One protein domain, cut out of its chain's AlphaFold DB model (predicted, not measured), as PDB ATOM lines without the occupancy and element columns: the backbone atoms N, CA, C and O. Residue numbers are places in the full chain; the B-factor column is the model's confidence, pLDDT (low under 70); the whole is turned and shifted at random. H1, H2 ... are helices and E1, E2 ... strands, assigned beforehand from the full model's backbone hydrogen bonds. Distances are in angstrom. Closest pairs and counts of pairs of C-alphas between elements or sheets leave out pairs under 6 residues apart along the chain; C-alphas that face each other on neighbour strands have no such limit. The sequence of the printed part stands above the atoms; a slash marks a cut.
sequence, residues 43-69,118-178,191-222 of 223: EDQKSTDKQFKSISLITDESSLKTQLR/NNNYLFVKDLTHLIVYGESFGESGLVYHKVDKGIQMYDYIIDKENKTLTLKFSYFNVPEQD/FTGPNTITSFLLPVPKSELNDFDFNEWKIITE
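This is residues 43 to 69, 118 to 178 and 191 to 222 of the 223 residues of an uncharacterized protein of Mycoplasma agassizii (UniProt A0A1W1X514). With little regular structure, two small sheets make a loose, unclosed trough, E3 beside E5; H1 is at E1, and residues 135 to 141 stick out. The printed part has 120 residues, 46 in named elements, mostly strand: E1 H1 E2 E3 E4 E5 E6. Sheet E1 E2 E5 is antiparallel, E3 E4 E6 mixed. It is only just compact, close to loose: radius of gyration of the C-alphas 16.1 A, spans 45 by 36 by 30 A.

Find C-alpha 55 at (-15.763, -42.279, -25.168); E1 runs from there to 58. Then come H1, residues 61 to 68; E2, 119 to 124; E3, 151 to 159, 23.3 A, which bends by 54 degrees at 154; E4, 164 to 171, 23.2 A; E5, 200 to 205; and E6, 218 to 222, ending at (-4.561, -53.828, -27.490).

Look for hydrogen-bond range at N 58 and O 121 between E1 and E2, 2.8 A, and N 122 and O 202 between E2 and E5, 2.8 A. H1, with every O i to N i+4 pair within range, only grazes this sheet; its closest C-alpha to E1 is Leu 64, 5.6 A from that of Ile 58. The hairpin E3 and E4 has N 157 and O 166 at 2.9 A; parallel E4 and E6 have N 167 and O 220 at 2.8 A. The closest C-alphas of E3 and E5, Met 153 and Phe 200, are 7.8 A apart.

The printed part has two cuts: across the first, with 48 residues not printed, C-alphas 69 and 118 are 23.3 A apart, and across the second, with 12 residues not printed, C-alphas 178 and 191 are 21.8 A apart. Links E2 to E3 and E5 to E6 are long. Find pLDDT under 70 at residues 126 to 152, 170 to 178 and 191 to 198.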
ATOM      1  N   GLU A  43      -6.710 -34.285 -26.903       76.75
ATOM      2  CA  GLU A  43      -6.353 -32.900 -26.575       76.75
ATOM      3  C   GLU A  43      -7.314 -31.860 -27.185       76.75
ATOM      4  O   GLU A  43      -7.582 -30.836 -26.557       76.75
ATOM      5  N   ASP A  44      -7.866 -32.128 -28.374       72.88
ATOM      6  CA  ASP A  44      -8.843 -31.258 -29.039       72.88
ATOM      7  C   ASP A  44     -10.252 -31.375 -28.419       72.88
ATOM      8  O   ASP A  44     -11.096 -30.513 -28.647       72.88
ATOM      9  N   GLN A  45     -10.509 -32.407 -27.605       77.38
ATOM     10  CA  GLN A  45     -11.796 -32.669 -26.944       77.38
ATOM     11  C   GLN A  45     -11.853 -32.129 -25.503       77.38
ATOM     12  O   GLN A  45     -12.744 -32.476 -24.720       77.38
ATOM     13  N   LYS A  46     -10.899 -31.271 -25.113       83.25
ATOM     14  CA  LYS A  46     -10.851 -30.646 -23.778       83.25
ATOM     15  C   LYS A  46     -12.072 -29.793 -23.460       83.25
ATOM     16  O   LYS A  46     -12.562 -29.853 -22.338       83.25
ATOM     17  N   SER A  47     -12.553 -29.041 -24.442       83.69
ATOM     18  CA  SER A  47     -13.715 -28.154 -24.322       83.69
ATOM     19  C   SER A  47     -15.031 -28.802 -24.757       83.69
ATOM     20  O   SER A  47     -16.075 -28.164 -24.657       83.69
ATOM     21  N   THR A  48     -15.001 -30.037 -25.259       83.00
ATOM     22  CA  THR A  48     -16.205 -30.767 -25.665       83.00
ATOM     23  C   THR A  48     -16.933 -31.305 -24.436       83.00
ATOM     24  O   THR A  48     -16.302 -31.841 -23.521       83.00
ATOM     25  N   ASP A  49     -18.263 -31.223 -24.430       87.38
ATOM     26  CA  ASP A  49     -19.077 -31.822 -23.371       87.38
ATOM     27  C   ASP A  49     -18.819 -33.329 -23.267       87.38
ATOM     28  O   ASP A  49     -18.699 -34.016 -24.284       87.38
ATOM     29  N   LYS A  50     -18.791 -33.866 -22.038       90.44
ATOM     30  CA  LYS A  50     -18.496 -35.287 -21.754       90.44
ATOM     31  C   LYS A  50     -19.281 -36.253 -22.649       90.44
ATOM     32  O   LYS A  50     -18.715 -37.209 -23.165       90.44
ATOM     33  N   GLN A  51     -20.564 -35.974 -22.877       87.44
ATOM     34  CA  GLN A  51     -21.467 -36.795 -23.694       87.44
ATOM     35  C   GLN A  51     -21.092 -36.857 -25.186       87.44
ATOM     36  O   GLN A  51     -21.448 -37.809 -25.877       87.44
ATOM     37  N   PHE A  52     -20.356 -35.875 -25.701       85.56
ATOM     38  CA  PHE A  52     -19.969 -35.805 -27.111       85.56
ATOM     39  C   PHE A  52     -18.507 -36.170 -27.358       85.56
ATOM     40  O   PHE A  52     -18.067 -36.109 -28.504       85.56
ATOM     41  N   LYS A  53     -17.777 -36.590 -26.322       87.69
ATOM     42  CA  LYS A  53     -16.430 -37.146 -26.474       87.69
ATOM     43  C   LYS A  53     -16.487 -38.528 -27.129       87.69
ATOM     44  O   LYS A  53     -17.538 -39.186 -27.124       87.69
ATOM     45  N   SER A  54     -15.354 -38.962 -27.671       84.75
ATOM     46  CA  SER A  54     -15.220 -40.255 -28.352       84.75
ATOM     47  C   SER A  54     -15.542 -41.441 -27.458       84.75
ATOM     48  O   SER A  54     -16.092 -42.428 -27.923       84.75
ATOM     49  N   ILE A  55     -15.252 -41.339 -26.161       90.06
ATOM     50  CA  ILE A  55     -15.763 -42.279 -25.168       90.06
ATOM     51  C   ILE A  55     -16.576 -41.488 -24.159       90.06
ATOM     52  O   ILE A  55     -16.088 -40.524 -23.568       90.06
ATOM     53  N   SER A  56     -17.824 -41.884 -23.960       93.62
ATOM     54  CA  SER A  56     -18.737 -41.206 -23.043       93.62
ATOM     55  C   SER A  56     -19.619 -42.199 -22.309       93.62
ATOM     56  O   SER A  56     -19.885 -43.290 -22.801       93.62
ATOM     57  N   LEU A  57     -20.081 -41.823 -21.119       96.44
ATOM     58  CA  LEU A  57     -20.923 -42.684 -20.297       96.44
ATOM     59  C   LEU A  57     -22.401 -42.431 -20.583       96.44
ATOM     60  O   LEU A  57     -22.856 -41.290 -20.565       96.44
ATOM     61  N   ILE A  58     -23.151 -43.497 -20.829       96.88
ATOM     62  CA  ILE A  58     -24.611 -43.520 -20.903       96.88
ATOM     63  C   ILE A  58     -25.124 -44.105 -19.594       96.88
ATOM     64  O   ILE A  58     -24.752 -45.219 -19.222       96.88
ATOM     65  N   THR A  59     -25.982 -43.366 -18.906       96.31
ATOM     66  CA  THR A  59     -26.513 -43.730 -17.583       96.31
ATOM     67  C   THR A  59     -28.002 -44.058 -17.603       96.31
ATOM     68  O   THR A  59     -28.519 -44.685 -16.674       96.31
ATOM     69  N   ASP A  60     -28.695 -43.621 -18.653       95.25
ATOM     70  CA  ASP A  60     -30.148 -43.635 -18.786       95.25
ATOM     71  C   ASP A  60     -30.576 -43.369 -20.243       95.25
ATOM     72  O   ASP A  60     -29.764 -43.121 -21.136       95.25
ATOM     73  N   GLU A  61     -31.882 -43.415 -20.492       95.31
ATOM     74  CA  GLU A  61     -32.448 -43.187 -21.822       95.31
ATOM     75  C   GLU A  61     -32.208 -41.770 -22.359       95.31
ATOM     76  O   GLU A  61     -32.078 -41.585 -23.570       95.31
ATOM     77  N   SER A  62     -32.150 -40.766 -21.482       93.44
ATOM     78  CA  SER A  62     -31.968 -39.364 -21.871       93.44
ATOM     79  C   SER A  62     -30.549 -39.121 -22.385       93.44
ATOM     80  O   SER A  62     -30.345 -38.559 -23.467       93.44
ATOM     81  N   SER A  63     -29.558 -39.632 -21.655       93.81
ATOM     82  CA  SER A  63     -28.156 -39.634 -22.065       93.81
ATOM     83  C   SER A  63     -27.953 -40.454 -23.341       93.81
ATOM     84  O   SER A  63     -27.255 -39.984 -24.237       93.81
ATOM     85  N   LEU A  64     -28.625 -41.603 -23.502       93.50
ATOM     86  CA  LEU A  64     -28.592 -42.379 -24.746       93.50
ATOM     87  C   LEU A  64     -29.105 -41.562 -25.946       93.50
ATOM     88  O   LEU A  64     -28.405 -41.453 -26.952       93.50
ATOM     89  N   LYS A  65     -30.288 -40.938 -25.841       91.25
ATOM     90  CA  LYS A  65     -30.856 -40.089 -26.911       91.25
ATOM     91  C   LYS A  65     -29.942 -38.923 -27.264       91.25
ATOM     92  O   LYS A  65     -29.729 -38.636 -28.442       91.25
ATOM     93  N   THR A  66     -29.383 -38.275 -26.245       89.69
ATOM     94  CA  THR A  66     -28.449 -37.157 -26.413       89.69
ATOM     95  C   THR A  66     -27.214 -37.593 -27.196       89.69
ATOM     96  O   THR A  66     -26.833 -36.948 -28.168       89.69
ATOM     97  N   GLN A  67     -26.610 -38.719 -26.821       89.94
ATOM     98  CA  GLN A  67     -25.373 -39.197 -27.442       89.94
ATOM     99  C   GLN A  67     -25.578 -39.760 -28.846       89.94
ATOM    100  O   GLN A  67     -24.695 -39.615 -29.689       89.94
ATOM    101  N   LEU A  68     -26.743 -40.352 -29.115       86.88
ATOM    102  CA  LEU A  68     -27.137 -40.751 -30.462       86.88
ATOM    103  C   LEU A  68     -27.618 -39.559 -31.309       86.88
ATOM    104  O   LEU A  68     -27.817 -39.721 -32.505       86.88
ATOM    105  N   ARG A  69     -27.784 -38.359 -30.734       85.44
ATOM    106  CA  ARG A  69     -28.255 -37.155 -31.446       85.44
ATOM    107  C   ARG A  69     -29.564 -37.392 -32.205       85.44
ATOM    108  O   ARG A  69     -29.741 -36.950 -33.334       85.44
ATOM    109  N   ASN A 118     -29.600 -51.946 -14.743       95.69
ATOM    110  CA  ASN A 118     -28.500 -52.533 -13.973       95.69
ATOM    111  C   ASN A 118     -27.114 -52.024 -14.402       95.69
ATOM    112  O   ASN A 118     -26.175 -52.072 -13.604       95.69
ATOM    113  N   ASN A 119     -26.986 -51.500 -15.624       97.00
ATOM    114  CA  ASN A 119     -25.710 -51.085 -16.199       97.00
ATOM    115  C   ASN A 119     -25.747 -49.630 -16.682       97.00
ATOM    116  O   ASN A 119     -26.756 -49.143 -17.188       97.00
ATOM    117  N   ASN A 120     -24.611 -48.956 -16.545       97.12
ATOM    118  CA  ASN A 120     -24.233 -47.844 -17.405       97.12
ATOM    119  C   ASN A 120     -23.509 -48.413 -18.637       97.12
ATOM    120  O   ASN A 120     -23.161 -49.592 -18.670       97.12
ATOM    121  N   TYR A 121     -23.273 -47.600 -19.662       96.81
ATOM    122  CA  TYR A 121     -22.551 -48.037 -20.856       96.81
ATOM    123  C   TYR A 121     -21.483 -47.025 -21.247       96.81
ATOM    124  O   TYR A 121     -21.779 -45.842 -21.394       96.81
ATOM    125  N   LEU A 122     -20.252 -47.485 -21.464       95.25
ATOM    126  CA  LEU A 122     -19.244 -46.694 -22.161       95.25
ATOM    127  C   LEU A 122     -19.531 -46.782 -23.654       95.25
ATOM    128  O   LEU A 122     -19.385 -47.836 -24.275       95.25
ATOM    129  N   PHE A 123     -19.963 -45.668 -24.223       92.94
ATOM    130  CA  PHE A 123     -20.154 -45.531 -25.649       92.94
ATOM    131  C   PHE A 123     -18.834 -45.134 -26.294       92.94
ATOM    132  O   PHE A 123     -18.441 -43.970 -26.249       92.94
ATOM    133  N   VAL A 124     -18.152 -46.119 -26.867       87.69
ATOM    134  CA  VAL A 124     -16.925 -45.942 -27.637       87.69
ATOM    135  C   VAL A 124     -17.319 -45.652 -29.077       87.69
ATOM    136  O   VAL A 124     -17.883 -46.509 -29.754       87.69
ATOM    137  N   LYS A 125     -17.058 -44.436 -29.534       81.38
ATOM    138  CA  LYS A 125     -17.430 -43.925 -30.849       81.38
ATOM    139  C   LYS A 125     -16.181 -43.758 -31.684       81.38
ATOM    140  O   LYS A 125     -15.150 -43.328 -31.180       81.38
ATOM    141  N   ASP A 126     -16.323 -44.050 -32.967       62.78
ATOM    142  CA  ASP A 126     -15.433 -43.553 -34.004       62.78
ATOM    143  C   ASP A 126     -13.937 -43.781 -33.735       62.78
ATOM    144  O   ASP A 126     -13.125 -42.858 -33.770       62.78
ATOM    145  N   LEU A 127     -13.563 -45.052 -33.532       62.53
ATOM    146  CA  LEU A 127     -12.174 -45.514 -33.381       62.53
ATOM    147  C   LEU A 127     -11.380 -45.435 -34.700       62.53
ATOM    148  O   LEU A 127     -10.724 -46.388 -35.122       62.53
ATOM    149  N   THR A 128     -11.440 -44.301 -35.393       51.12
ATOM    150  CA  THR A 128     -10.794 -44.110 -36.698       51.12
ATOM    151  C   THR A 128      -9.276 -44.216 -36.604       51.12
ATOM    152  O   THR A 128      -8.637 -44.545 -37.592       51.12
ATOM    153  N   HIS A 129      -8.685 -44.008 -35.422       51.16
ATOM    154  CA  HIS A 129      -7.249 -44.189 -35.189       51.16
ATOM    155  C   HIS A 129      -6.774 -45.636 -35.390       51.16
ATOM    156  O   HIS A 129      -5.580 -45.878 -35.549       51.16
ATOM    157  N   LEU A 130      -7.687 -46.609 -35.376       46.22
ATOM    158  CA  LEU A 130      -7.341 -47.991 -35.675       46.22
ATOM    159  C   LEU A 130      -7.080 -48.199 -37.173       46.22
ATOM    160  O   LEU A 130      -6.421 -49.183 -37.516       46.22
ATOM    161  N   ILE A 131      -7.585 -47.315 -38.050       47.16
ATOM    162  CA  ILE A 131      -7.422 -47.379 -39.511       47.16
ATOM    163  C   ILE A 131      -5.947 -47.131 -39.841       47.16
ATOM    164  O   ILE A 131      -5.418 -46.041 -39.636       47.16
ATOM    165  N   VAL A 132      -5.277 -48.159 -40.360       44.09
ATOM    166  CA  VAL A 132      -3.877 -48.089 -40.795       44.09
ATOM    167  C   VAL A 132      -3.849 -47.959 -42.313       44.09
ATOM    168  O   VAL A 132      -4.530 -48.712 -43.008       44.09
ATOM    169  N   TYR A 133      -3.054 -47.023 -42.839       42.94
ATOM    170  CA  TYR A 133      -2.828 -46.925 -44.282       42.94
ATOM    171  C   TYR A 133      -2.168 -48.206 -44.797       42.94
ATOM    172  O   TYR A 133      -1.103 -48.602 -44.321       42.94
ATOM    173  N   GLY A 134      -2.782 -48.839 -45.798       41.66
ATOM    174  CA  GLY A 134      -2.097 -49.856 -46.588       41.66
ATOM    175  C   GLY A 134      -0.950 -49.223 -47.378       41.66
ATOM    176  O   GLY A 134      -1.068 -48.091 -47.842       41.66
ATOM    177  N   GLU A 135       0.144 -49.959 -47.575       42.28
ATOM    178  CA  GLU A 135       1.380 -49.472 -48.214       42.28
ATOM    179  C   GLU A 135       1.227 -49.011 -49.682       42.28
ATOM    180  O   GLU A 135       2.218 -48.660 -50.318       42.28
ATOM    181  N   SER A 136       0.033 -49.034 -50.288       41.16
ATOM    182  CA  SER A 136      -0.099 -48.824 -51.741       41.16
ATOM    183  C   SER A 136      -1.316 -48.046 -52.237       41.16
ATOM    184  O   SER A 136      -1.408 -47.829 -53.442       41.16
ATOM    185  N   PHE A 137      -2.209 -47.548 -51.378       41.59
ATOM    186  CA  PHE A 137      -3.323 -46.715 -51.846       41.59
ATOM    187  C   PHE A 137      -3.594 -45.562 -50.878       41.59
ATOM    188  O   PHE A 137      -3.770 -45.770 -49.681       41.59
ATOM    189  N   GLY A 138      -3.625 -44.332 -51.405       41.75
ATOM    190  CA  GLY A 138      -4.213 -43.198 -50.691       41.75
ATOM    191  C   GLY A 138      -5.710 -43.425 -50.454       41.75
ATOM    192  O   GLY A 138      -6.293 -44.357 -51.004       41.75
ATOM    193  N   GLU A 139      -6.360 -42.567 -49.665       42.62
ATOM    194  CA  GLU A 139      -7.777 -42.750 -49.300       42.62
ATOM    195  C   GLU A 139      -8.741 -42.871 -50.487       42.62
ATOM    196  O   GLU A 139      -9.802 -43.471 -50.359       42.62
ATOM    197  N   SER A 140      -8.359 -42.374 -51.665       38.28
ATOM    198  CA  SER A 140      -9.112 -42.546 -52.911       38.28
ATOM    199  C   SER A 140      -9.273 -44.006 -53.356       38.28
ATOM    200  O   SER A 140     -10.145 -44.290 -54.173       38.28
ATOM    201  N   GLY A 141      -8.448 -44.925 -52.843       39.12
ATOM    202  CA  GLY A 141      -8.566 -46.370 -53.051       39.12
ATOM    203  C   GLY A 141      -9.303 -47.109 -51.930       39.12
ATOM    204  O   GLY A 141      -9.496 -48.320 -52.039       39.12
ATOM    205  N   LEU A 142      -9.719 -46.420 -50.858       41.88
ATOM    206  CA  LEU A 142     -10.518 -47.021 -49.791       41.88
ATOM    207  C   LEU A 142     -11.953 -47.204 -50.287       41.88
ATOM    208  O   LEU A 142     -12.766 -46.281 -50.306       41.88
ATOM    209  N   VAL A 143     -12.277 -48.426 -50.699       37.38
ATOM    210  CA  VAL A 143     -13.660 -48.825 -50.951       37.38
ATOM    211  C   VAL A 143     -14.333 -49.016 -49.593       37.38
ATOM    212  O   VAL A 143     -13.998 -49.942 -48.852       37.38
ATOM    213  N   TYR A 144     -15.284 -48.140 -49.254       38.09
ATOM    214  CA  TYR A 144     -16.167 -48.321 -48.100       38.09
ATOM    215  C   TYR A 144     -17.037 -49.561 -48.328       38.09
ATOM    216  O   TYR A 144     -18.122 -49.499 -48.906       38.09
ATOM    217  N   HIS A 145     -16.538 -50.719 -47.903       32.38
ATOM    218  CA  HIS A 145     -17.311 -51.948 -47.905       32.38
ATOM    219  C   HIS A 145     -18.394 -51.843 -46.831       32.38
ATOM    220  O   HIS A 145     -18.115 -51.639 -45.650       32.38
ATOM    221  N   LYS A 146     -19.650 -51.971 -47.254       35.16
ATOM    222  CA  LYS A 146     -20.810 -52.058 -46.370       35.16
ATOM    223  C   LYS A 146     -20.636 -53.292 -45.468       35.16
ATOM    224  O   LYS A 146     -20.717 -54.397 -45.969       35.16
ATOM    225  N   VAL A 147     -20.337 -53.076 -44.182       37.91
ATOM    226  CA  VAL A 147     -20.503 -53.957 -42.993       37.91
ATOM    227  C   VAL A 147     -19.991 -55.421 -43.053       37.91
ATOM    228  O   VAL A 147     -20.118 -56.133 -42.067       37.91
ATOM    229  N   ASP A 148     -19.345 -55.890 -44.122       34.44
ATOM    230  CA  ASP A 148     -19.022 -57.326 -44.268       34.44
ATOM    231  C   ASP A 148     -17.624 -57.739 -43.753       34.44
ATOM    232  O   ASP A 148     -17.271 -58.916 -43.786       34.44
ATOM    233  N   LYS A 149     -16.804 -56.798 -43.255       42.09
ATOM    234  CA  LYS A 149     -15.487 -57.066 -42.632       42.09
ATOM    235  C   LYS A 149     -15.286 -56.126 -41.440       42.09
ATOM    236  O   LYS A 149     -15.244 -54.915 -41.637       42.09
ATOM    237  N   GLY A 150     -15.178 -56.658 -40.218       48.03
ATOM    238  CA  GLY A 150     -15.200 -55.855 -38.988       48.03
ATOM    239  C   GLY A 150     -14.094 -56.198 -37.991       48.03
ATOM    240  O   GLY A 150     -13.654 -57.341 -37.900       48.03
ATOM    241  N   ILE A 151     -13.661 -55.194 -37.225       56.31
ATOM    242  CA  ILE A 151     -12.952 -55.407 -35.961       56.31
ATOM    243  C   ILE A 151     -13.995 -55.698 -34.889       56.31
ATOM    244  O   ILE A 151     -14.999 -54.992 -34.786       56.31
ATOM    245  N   GLN A 152     -13.743 -56.721 -34.080       65.19
ATOM    246  CA  GLN A 152     -14.571 -57.035 -32.926       65.19
ATOM    247  C   GLN A 152     -13.865 -56.576 -31.648       65.19
ATOM    248  O   GLN A 152     -12.665 -56.797 -31.478       65.19
ATOM    249  N   MET A 153     -14.620 -55.963 -30.732       73.62
ATOM    250  CA  MET A 153     -14.173 -55.807 -29.350       73.62
ATOM    251  C   MET A 153     -14.164 -57.194 -28.705       73.62
ATOM    252  O   MET A 153     -15.221 -57.807 -28.545       73.62
ATOM    253  N   TYR A 154     -12.974 -57.702 -28.399       77.19
ATOM    254  CA  TYR A 154     -12.795 -58.979 -27.717       77.19
ATOM    255  C   TYR A 154     -13.116 -58.844 -26.229       77.19
ATOM    256  O   TYR A 154     -13.829 -59.673 -25.674       77.19
ATOM    257  N   ASP A 155     -12.591 -57.790 -25.602       83.44
ATOM    258  CA  ASP A 155     -12.662 -57.572 -24.158       83.44
ATOM    259  C   ASP A 155     -12.329 -56.103 -23.822       83.44
ATOM    260  O   ASP A 155     -11.818 -55.358 -24.663       83.44
ATOM    261  N   TYR A 156     -12.613 -55.665 -22.599       90.94
ATOM    262  CA  TYR A 156     -12.209 -54.357 -22.086       90.94
ATOM    263  C   TYR A 156     -11.996 -54.406 -20.571       90.94
ATOM    264  O   TYR A 156     -12.688 -55.111 -19.842       90.94
ATOM    265  N   ILE A 157     -11.036 -53.620 -20.087       93.25
ATOM    266  CA  ILE A 157     -10.679 -53.549 -18.666       93.25
ATOM    267  C   ILE A 157     -10.812 -52.111 -18.186       93.25
ATOM    268  O   ILE A 157     -10.276 -51.193 -18.810       93.25
ATOM    269  N   ILE A 158     -11.486 -51.930 -17.050       93.44
ATOM    270  CA  ILE A 158     -11.656 -50.640 -16.380       93.44
ATOM    271  C   ILE A 158     -10.890 -50.667 -15.060       93.44
ATOM    272  O   ILE A 158     -11.295 -51.327 -14.106       93.44
ATOM    273  N   ASP A 159      -9.810 -49.900 -14.992       93.38
ATOM    274  CA  ASP A 159      -9.093 -49.607 -13.757       93.38
ATOM    275  C   ASP A 159      -9.488 -48.207 -13.281       93.38
ATOM    276  O   ASP A 159      -9.059 -47.188 -13.827       93.38
ATOM    277  N   LYS A 160     -10.351 -48.158 -12.268       91.50
ATOM    278  CA  LYS A 160     -10.894 -46.904 -11.733       91.50
ATOM    279  C   LYS A 160      -9.888 -46.132 -10.895       91.50
ATOM    280  O   LYS A 160      -9.943 -44.905 -10.874       91.50
ATOM    281  N   GLU A 161      -8.997 -46.842 -10.210       92.06
ATOM    282  CA  GLU A 161      -8.000 -46.245  -9.323       92.06
ATOM    283  C   GLU A 161      -6.971 -45.475 -10.146       92.06
ATOM    284  O   GLU A 161      -6.691 -44.310  -9.869       92.06
ATOM    285  N   ASN A 162      -6.501 -46.089 -11.233       94.81
ATOM    286  CA  ASN A 162      -5.544 -45.483 -12.155       94.81
ATOM    287  C   ASN A 162      -6.210 -44.746 -13.328       94.81
ATOM    288  O   ASN A 162      -5.509 -44.308 -14.244       94.81
ATOM    289  N   LYS A 163      -7.548 -44.645 -13.339       94.00
ATOM    290  CA  LYS A 163      -8.361 -44.092 -14.438       94.00
ATOM    291  C   LYS A 163      -7.882 -44.579 -15.807       94.00
ATOM    292  O   LYS A 163      -7.599 -43.786 -16.704       94.00
ATOM    293  N   THR A 164      -7.738 -45.888 -15.968       93.88
ATOM    294  CA  THR A 164      -7.284 -46.508 -17.214       93.88
ATOM    295  C   THR A 164      -8.392 -47.369 -17.807       93.88
ATOM    296  O   THR A 164      -8.962 -48.221 -17.129       93.88
ATOM    297  N   LEU A 165      -8.696 -47.148 -19.085       90.88
ATOM    298  CA  LEU A 165      -9.576 -47.991 -19.887       90.88
ATOM    299  C   LEU A 165      -8.727 -48.692 -20.946       90.88
ATOM    300  O   LEU A 165      -8.121 -48.031 -21.790       90.88
ATOM    301  N   THR A 166      -8.700 -50.020 -20.906       90.25
ATOM    302  CA  THR A 166      -8.031 -50.842 -21.919       90.25
ATOM    303  C   THR A 166      -9.081 -51.471 -22.817       90.25
ATOM    304  O   THR A 166      -9.971 -52.156 -22.322       90.25
ATOM    305  N   LEU A 167      -8.987 -51.236 -24.121       85.81
ATOM    306  CA  LEU A 167      -9.854 -51.809 -25.145       85.81
ATOM    307  C   LEU A 167      -9.075 -52.890 -25.888       85.81
ATOM    308  O   LEU A 167      -8.042 -52.590 -26.487       85.81
ATOM    309  N   LYS A 168      -9.555 -54.131 -25.849       82.44
ATOM    310  CA  LYS A 168      -8.910 -55.260 -26.515       82.44
ATOM    311  C   LYS A 168      -9.698 -55.635 -27.749       82.44
ATOM    312  O   LYS A 168     -10.869 -56.012 -27.676       82.44
ATOM    313  N   PHE A 169      -9.041 -55.561 -28.887       75.56
ATOM    314  CA  PHE A 169      -9.618 -55.901 -30.172       75.56
ATOM    315  C   PHE A 169      -9.150 -57.282 -30.605       75.56
ATOM    316  O   PHE A 169      -8.083 -57.741 -30.218       75.56
ATOM    317  N   SER A 170      -9.960 -57.953 -31.416       64.75
ATOM    318  CA  SER A 170      -9.537 -59.159 -32.120       64.75
ATOM    319  C   SER A 170     -10.043 -59.140 -33.553       64.75
ATOM    320  O   SER A 170     -11.039 -58.482 -33.885       64.75
ATOM    321  N   TYR A 171      -9.340 -59.873 -34.410       59.03
ATOM    322  CA  TYR A 171      -9.777 -60.125 -35.772       59.03
ATOM    323  C   TYR A 171     -10.656 -61.368 -35.789       59.03
ATOM    324  O   TYR A 171     -10.243 -62.433 -35.330       59.03
ATOM    325  N   PHE A 172     -11.844 -61.243 -36.368       45.44
ATOM    326  CA  PHE A 172     -12.666 -62.394 -36.698       45.44
ATOM    327  C   PHE A 172     -12.720 -62.544 -38.215       45.44
ATOM    328  O   PHE A 172     -13.134 -61.628 -38.927       45.44
ATOM    329  N   ASN A 173     -12.301 -63.704 -38.713       46.31
ATOM    330  CA  ASN A 173     -12.550 -64.064 -40.100       46.31
ATOM    331  C   ASN A 173     -14.004 -64.514 -40.197       46.31
ATOM    332  O   ASN A 173     -14.360 -65.563 -39.661       46.31
ATOM    333  N   VAL A 174     -14.840 -63.724 -40.872       44.09
ATOM    334  CA  VAL A 174     -16.168 -64.191 -41.279       44.09
ATOM    335  C   VAL A 174     -15.943 -65.438 -42.139       44.09
ATOM    336  O   VAL A 174     -15.189 -65.343 -43.109       44.09
ATOM    337  N   PRO A 175     -16.514 -66.605 -41.783       37.41
ATOM    338  CA  PRO A 175     -16.376 -67.800 -42.600       37.41
ATOM    339  C   PRO A 175     -16.857 -67.487 -44.016       37.41
ATOM    340  O   PRO A 175     -18.014 -67.107 -44.206       37.41
ATOM    341  N   GLU A 176     -15.972 -67.605 -45.005       43.00
ATOM    342  CA  GLU A 176     -16.387 -67.550 -46.403       43.00
ATOM    343  C   GLU A 176     -17.307 -68.754 -46.642       43.00
ATOM    344  O   GLU A 176     -16.952 -69.886 -46.313       43.00
ATOM    345  N   GLN A 177     -18.526 -68.514 -47.138       39.03
ATOM    346  CA  GLN A 177     -19.404 -69.599 -47.579       39.03
ATOM    347  C   GLN A 177     -18.642 -70.483 -48.575       39.03
ATOM    348  O   GLN A 177     -18.028 -69.960 -49.503       39.03
ATOM    349  N   ASP A 178     -18.698 -71.800 -48.360       42.84
ATOM    350  CA  ASP A 178     -18.039 -72.846 -49.149       42.84
ATOM    351  C   ASP A 178     -18.055 -72.571 -50.662       42.84
ATOM    352  O   ASP A 178     -19.036 -72.858 -51.347       42.84
ATOM    353  N   PHE A 191      -4.039 -57.417 -43.841       34.12
ATOM    354  CA  PHE A 191      -4.964 -56.449 -43.292       34.12
ATOM    355  C   PHE A 191      -4.419 -55.950 -41.944       34.12
ATOM    356  O   PHE A 191      -4.183 -56.767 -41.057       34.12
ATOM    357  N   THR A 192      -4.158 -54.647 -41.788       37.34
ATOM    358  CA  THR A 192      -3.462 -54.089 -40.602       37.34
ATOM    359  C   THR A 192      -4.298 -53.114 -39.753       37.34
ATOM    360  O   THR A 192      -3.822 -52.643 -38.714       37.34
ATOM    361  N   GLY A 193      -5.558 -52.851 -40.119       35.75
ATOM    362  CA  GLY A 193      -6.492 -51.984 -39.380       35.75
ATOM    363  C   GLY A 193      -7.925 -52.078 -39.932       35.75
ATOM    364  O   GLY A 193      -8.099 -52.642 -41.007       35.75
ATOM    365  N   PRO A 194      -8.964 -51.582 -39.230       36.12
ATOM    366  CA  PRO A 194     -10.341 -51.666 -39.683       36.12
ATOM    367  C   PRO A 194     -10.535 -50.855 -40.962       36.12
ATOM    368  O   PRO A 194     -10.046 -49.737 -41.088       36.12
ATOM    369  N   ASN A 195     -11.341 -51.398 -41.870       34.09
ATOM    370  CA  ASN A 195     -11.810 -50.695 -43.066       34.09
ATOM    371  C   ASN A 195     -13.046 -49.819 -42.797       34.09
ATOM    372  O   ASN A 195     -13.557 -49.189 -43.720       34.09
ATOM    373  N   THR A 196     -13.574 -49.809 -41.569       43.75
ATOM    374  CA  THR A 196     -14.840 -49.149 -41.234       43.75
ATOM    375  C   THR A 196     -14.836 -48.596 -39.816       43.75
ATOM    376  O   THR A 196     -14.273 -49.196 -38.903       43.75
ATOM    377  N   ILE A 197     -15.529 -47.476 -39.629       50.03
ATOM    378  CA  ILE A 197     -15.774 -46.858 -38.329       50.03
ATOM    379  C   ILE A 197     -16.747 -47.748 -37.543       50.03
ATOM    380  O   ILE A 197     -17.872 -47.973 -37.984       50.03
ATOM    381  N   THR A 198     -16.310 -48.293 -36.409       62.88
ATOM    382  CA  THR A 198     -17.138 -49.138 -35.538       62.88
ATOM    383  C   THR A 198     -17.304 -48.478 -34.182       62.88
ATOM    384  O   THR A 198     -16.310 -48.138 -33.538       62.88
ATOM    385  N   SER A 199     -18.554 -48.355 -33.744       77.00
ATOM    386  CA  SER A 199     -18.900 -47.854 -32.417       77.00
ATOM    387  C   SER A 199     -19.416 -48.997 -31.543       77.00
ATOM    388  O   SER A 199     -20.127 -49.881 -32.021       77.00
ATOM    389  N   PHE A 200     -19.063 -48.982 -30.259       84.44
ATOM    390  CA  PHE A 200     -19.369 -50.032 -29.291       84.44
ATOM    391  C   PHE A 200     -20.067 -49.454 -28.061       84.44
ATOM    392  O   PHE A 200     -19.691 -48.396 -27.563       84.44
ATOM    393  N   LEU A 201     -21.053 -50.178 -27.538       89.75
ATOM    394  CA  LEU A 201     -21.687 -49.895 -26.251       89.75
ATOM    395  C   LEU A 201     -21.215 -50.952 -25.252       89.75
ATOM    396  O   LEU A 201     -21.684 -52.088 -25.288       89.75
ATOM    397  N   LEU A 202     -20.264 -50.587 -24.394       92.88
ATOM    398  CA  LEU A 202     -19.632 -51.502 -23.443       92.88
ATOM    399  C   LEU A 202     -20.350 -51.413 -22.087       92.88
ATOM    400  O   LEU A 202     -20.354 -50.330 -21.498       92.88
ATOM    401  N   PRO A 203     -20.978 -52.492 -21.586       94.62
ATOM    402  CA  PRO A 203     -21.713 -52.448 -20.326       94.62
ATOM    403  C   PRO A 203     -20.776 -52.240 -19.132       94.62
ATOM    404  O   PRO A 203     -19.699 -52.813 -19.053       94.62
ATOM    405  N   VAL A 204     -21.186 -51.450 -18.154       94.50
ATOM    406  CA  VAL A 204     -20.466 -51.293 -16.888       94.50
ATOM    407  C   VAL A 204     -21.491 -51.312 -15.766       94.50
ATOM    408  O   VAL A 204     -22.442 -50.528 -15.822       94.50
ATOM    409  N   PRO A 205     -21.345 -52.162 -14.737       94.31
ATOM    410  CA  PRO A 205     -22.265 -52.149 -13.608       94.31
ATOM    411  C   PRO A 205     -22.377 -50.743 -13.006       94.31
ATOM    412  O   PRO A 205     -21.369 -50.053 -12.829       94.31
ATOM    413  N   LYS A 206     -23.589 -50.307 -12.638       93.56
ATOM    414  CA  LYS A 206     -23.771 -48.972 -12.026       93.56
ATOM    415  C   LYS A 206     -22.980 -48.800 -10.729       93.56
ATOM    416  O   LYS A 206     -22.544 -47.708 -10.394       93.56
ATOM    417  N   SER A 207     -22.747 -49.878  -9.987       91.62
ATOM    418  CA  SER A 207     -21.886 -49.846  -8.800       91.62
ATOM    419  C   SER A 207     -20.418 -49.568  -9.127       91.62
ATOM    420  O   SER A 207     -19.661 -49.147  -8.254       91.62
ATOM    421  N   GLU A 208     -19.989 -49.824 -10.362       90.00
ATOM    422  CA  GLU A 208     -18.597 -49.692 -10.753       90.00
ATOM    423  C   GLU A 208     -18.264 -48.284 -11.227       90.00
ATOM    424  O   GLU A 208     -17.341 -47.696 -10.668       90.00
ATOM    425  N   LEU A 209     -19.000 -47.725 -12.189       91.50
ATOM    426  CA  LEU A 209     -18.650 -46.452 -12.827       91.50
ATOM    427  C   LEU A 209     -19.884 -45.567 -13.027       91.50
ATOM    428  O   LEU A 209     -20.732 -45.885 -13.854       91.50
ATOM    429  N   ASN A 210     -19.961 -44.446 -12.303       90.75
ATOM    430  CA  ASN A 210     -21.102 -43.511 -12.347       90.75
ATOM    431  C   ASN A 210     -20.792 -42.153 -12.986       90.75
ATOM    432  O   ASN A 210     -21.713 -41.420 -13.329       90.75
ATOM    433  N   ASP A 211     -19.514 -41.823 -13.150       92.62
ATOM    434  CA  ASP A 211     -19.059 -40.662 -13.907       92.62
ATOM    435  C   ASP A 211     -17.830 -41.070 -14.715       92.62
ATOM    436  O   ASP A 211     -17.027 -41.902 -14.287       92.62
ATOM    437  N   PHE A 212     -17.699 -40.488 -15.897       94.25
ATOM    438  CA  PHE A 212     -16.582 -40.717 -16.791       94.25
ATOM    439  C   PHE A 212     -16.310 -39.442 -17.574       94.25
ATOM    440  O   PHE A 212     -17.180 -38.920 -18.276       94.25
ATOM    441  N   ASP A 213     -15.073 -38.972 -17.499       92.56
ATOM    442  CA  ASP A 213     -14.568 -37.938 -18.384       92.56
ATOM    443  C   ASP A 213     -13.409 -38.506 -19.193       92.56
ATOM    444  O   ASP A 213     -12.330 -38.730 -18.656       92.56
ATOM    445  N   PHE A 214     -13.602 -38.681 -20.500       89.81
ATOM    446  CA  PHE A 214     -12.565 -39.158 -21.415       89.81
ATOM    447  C   PHE A 214     -11.200 -38.479 -21.219       89.81
ATOM    448  O   PHE A 214     -10.161 -39.132 -21.312       89.81
ATOM    449  N   ASN A 215     -11.178 -37.184 -20.894       88.88
ATOM    450  CA  ASN A 215      -9.939 -36.433 -20.726       88.88
ATOM    451  C   ASN A 215      -9.152 -36.859 -19.489       88.88
ATOM    452  O   ASN A 215      -7.922 -36.876 -19.525       88.88
ATOM    453  N   GLU A 216      -9.844 -37.284 -18.439       92.19
ATOM    454  CA  GLU A 216      -9.239 -37.743 -17.191       92.19
ATOM    455  C   GLU A 216      -8.735 -39.188 -17.261       92.19
ATOM    456  O   GLU A 216      -7.999 -39.610 -16.372       92.19
ATOM    457  N   TRP A 217      -9.116 -39.943 -18.295       90.75
ATOM    458  CA  TRP A 217      -8.841 -41.375 -18.392       90.75
ATOM    459  C   TRP A 217      -7.757 -41.702 -19.412       90.75
ATOM    460  O   TRP A 217      -7.803 -41.257 -20.559       90.75
ATOM    461  N   LYS A 218      -6.773 -42.516 -19.036       90.50
ATOM    462  CA  LYS A 218      -5.807 -43.081 -19.980       90.50
ATOM    463  C   LYS A 218      -6.491 -44.171 -20.802       90.50
ATOM    464  O   LYS A 218      -7.040 -45.111 -20.238       90.50
ATOM    465  N   ILE A 219      -6.436 -44.052 -22.125       86.31
ATOM    466  CA  ILE A 219      -7.023 -45.032 -23.043       86.31
ATOM    467  C   ILE A 219      -5.895 -45.852 -23.655       86.31
ATOM    468  O   ILE A 219      -4.953 -45.285 -24.209       86.31
ATOM    469  N   ILE A 220      -5.983 -47.169 -23.513       85.00
ATOM    470  CA  ILE A 220      -5.034 -48.135 -24.060       85.00
ATOM    471  C   ILE A 220      -5.794 -49.017 -25.044       85.00
ATOM    472  O   ILE A 220      -6.900 -49.462 -24.747       85.00
ATOM    473  N   THR A 221      -5.211 -49.266 -26.210       76.19
ATOM    474  CA  THR A 221      -5.753 -50.203 -27.193       76.19
ATOM    475  C   THR A 221      -4.783 -51.363 -27.377       76.19
ATOM    476  O   THR A 221      -3.586 -51.166 -27.583       76.19
ATOM    477  N   GLU A 222      -5.298 -52.583 -27.270       72.50
ATOM    478  CA  GLU A 222      -4.561 -53.828 -27.490       72.50
ATOM    479  C   GLU A 222      -5.168 -54.552 -28.696       72.50
ATOM    480  O   GLU A 222      -6.386 -54.527 -28.894       72.50
TER     481      GLU A 222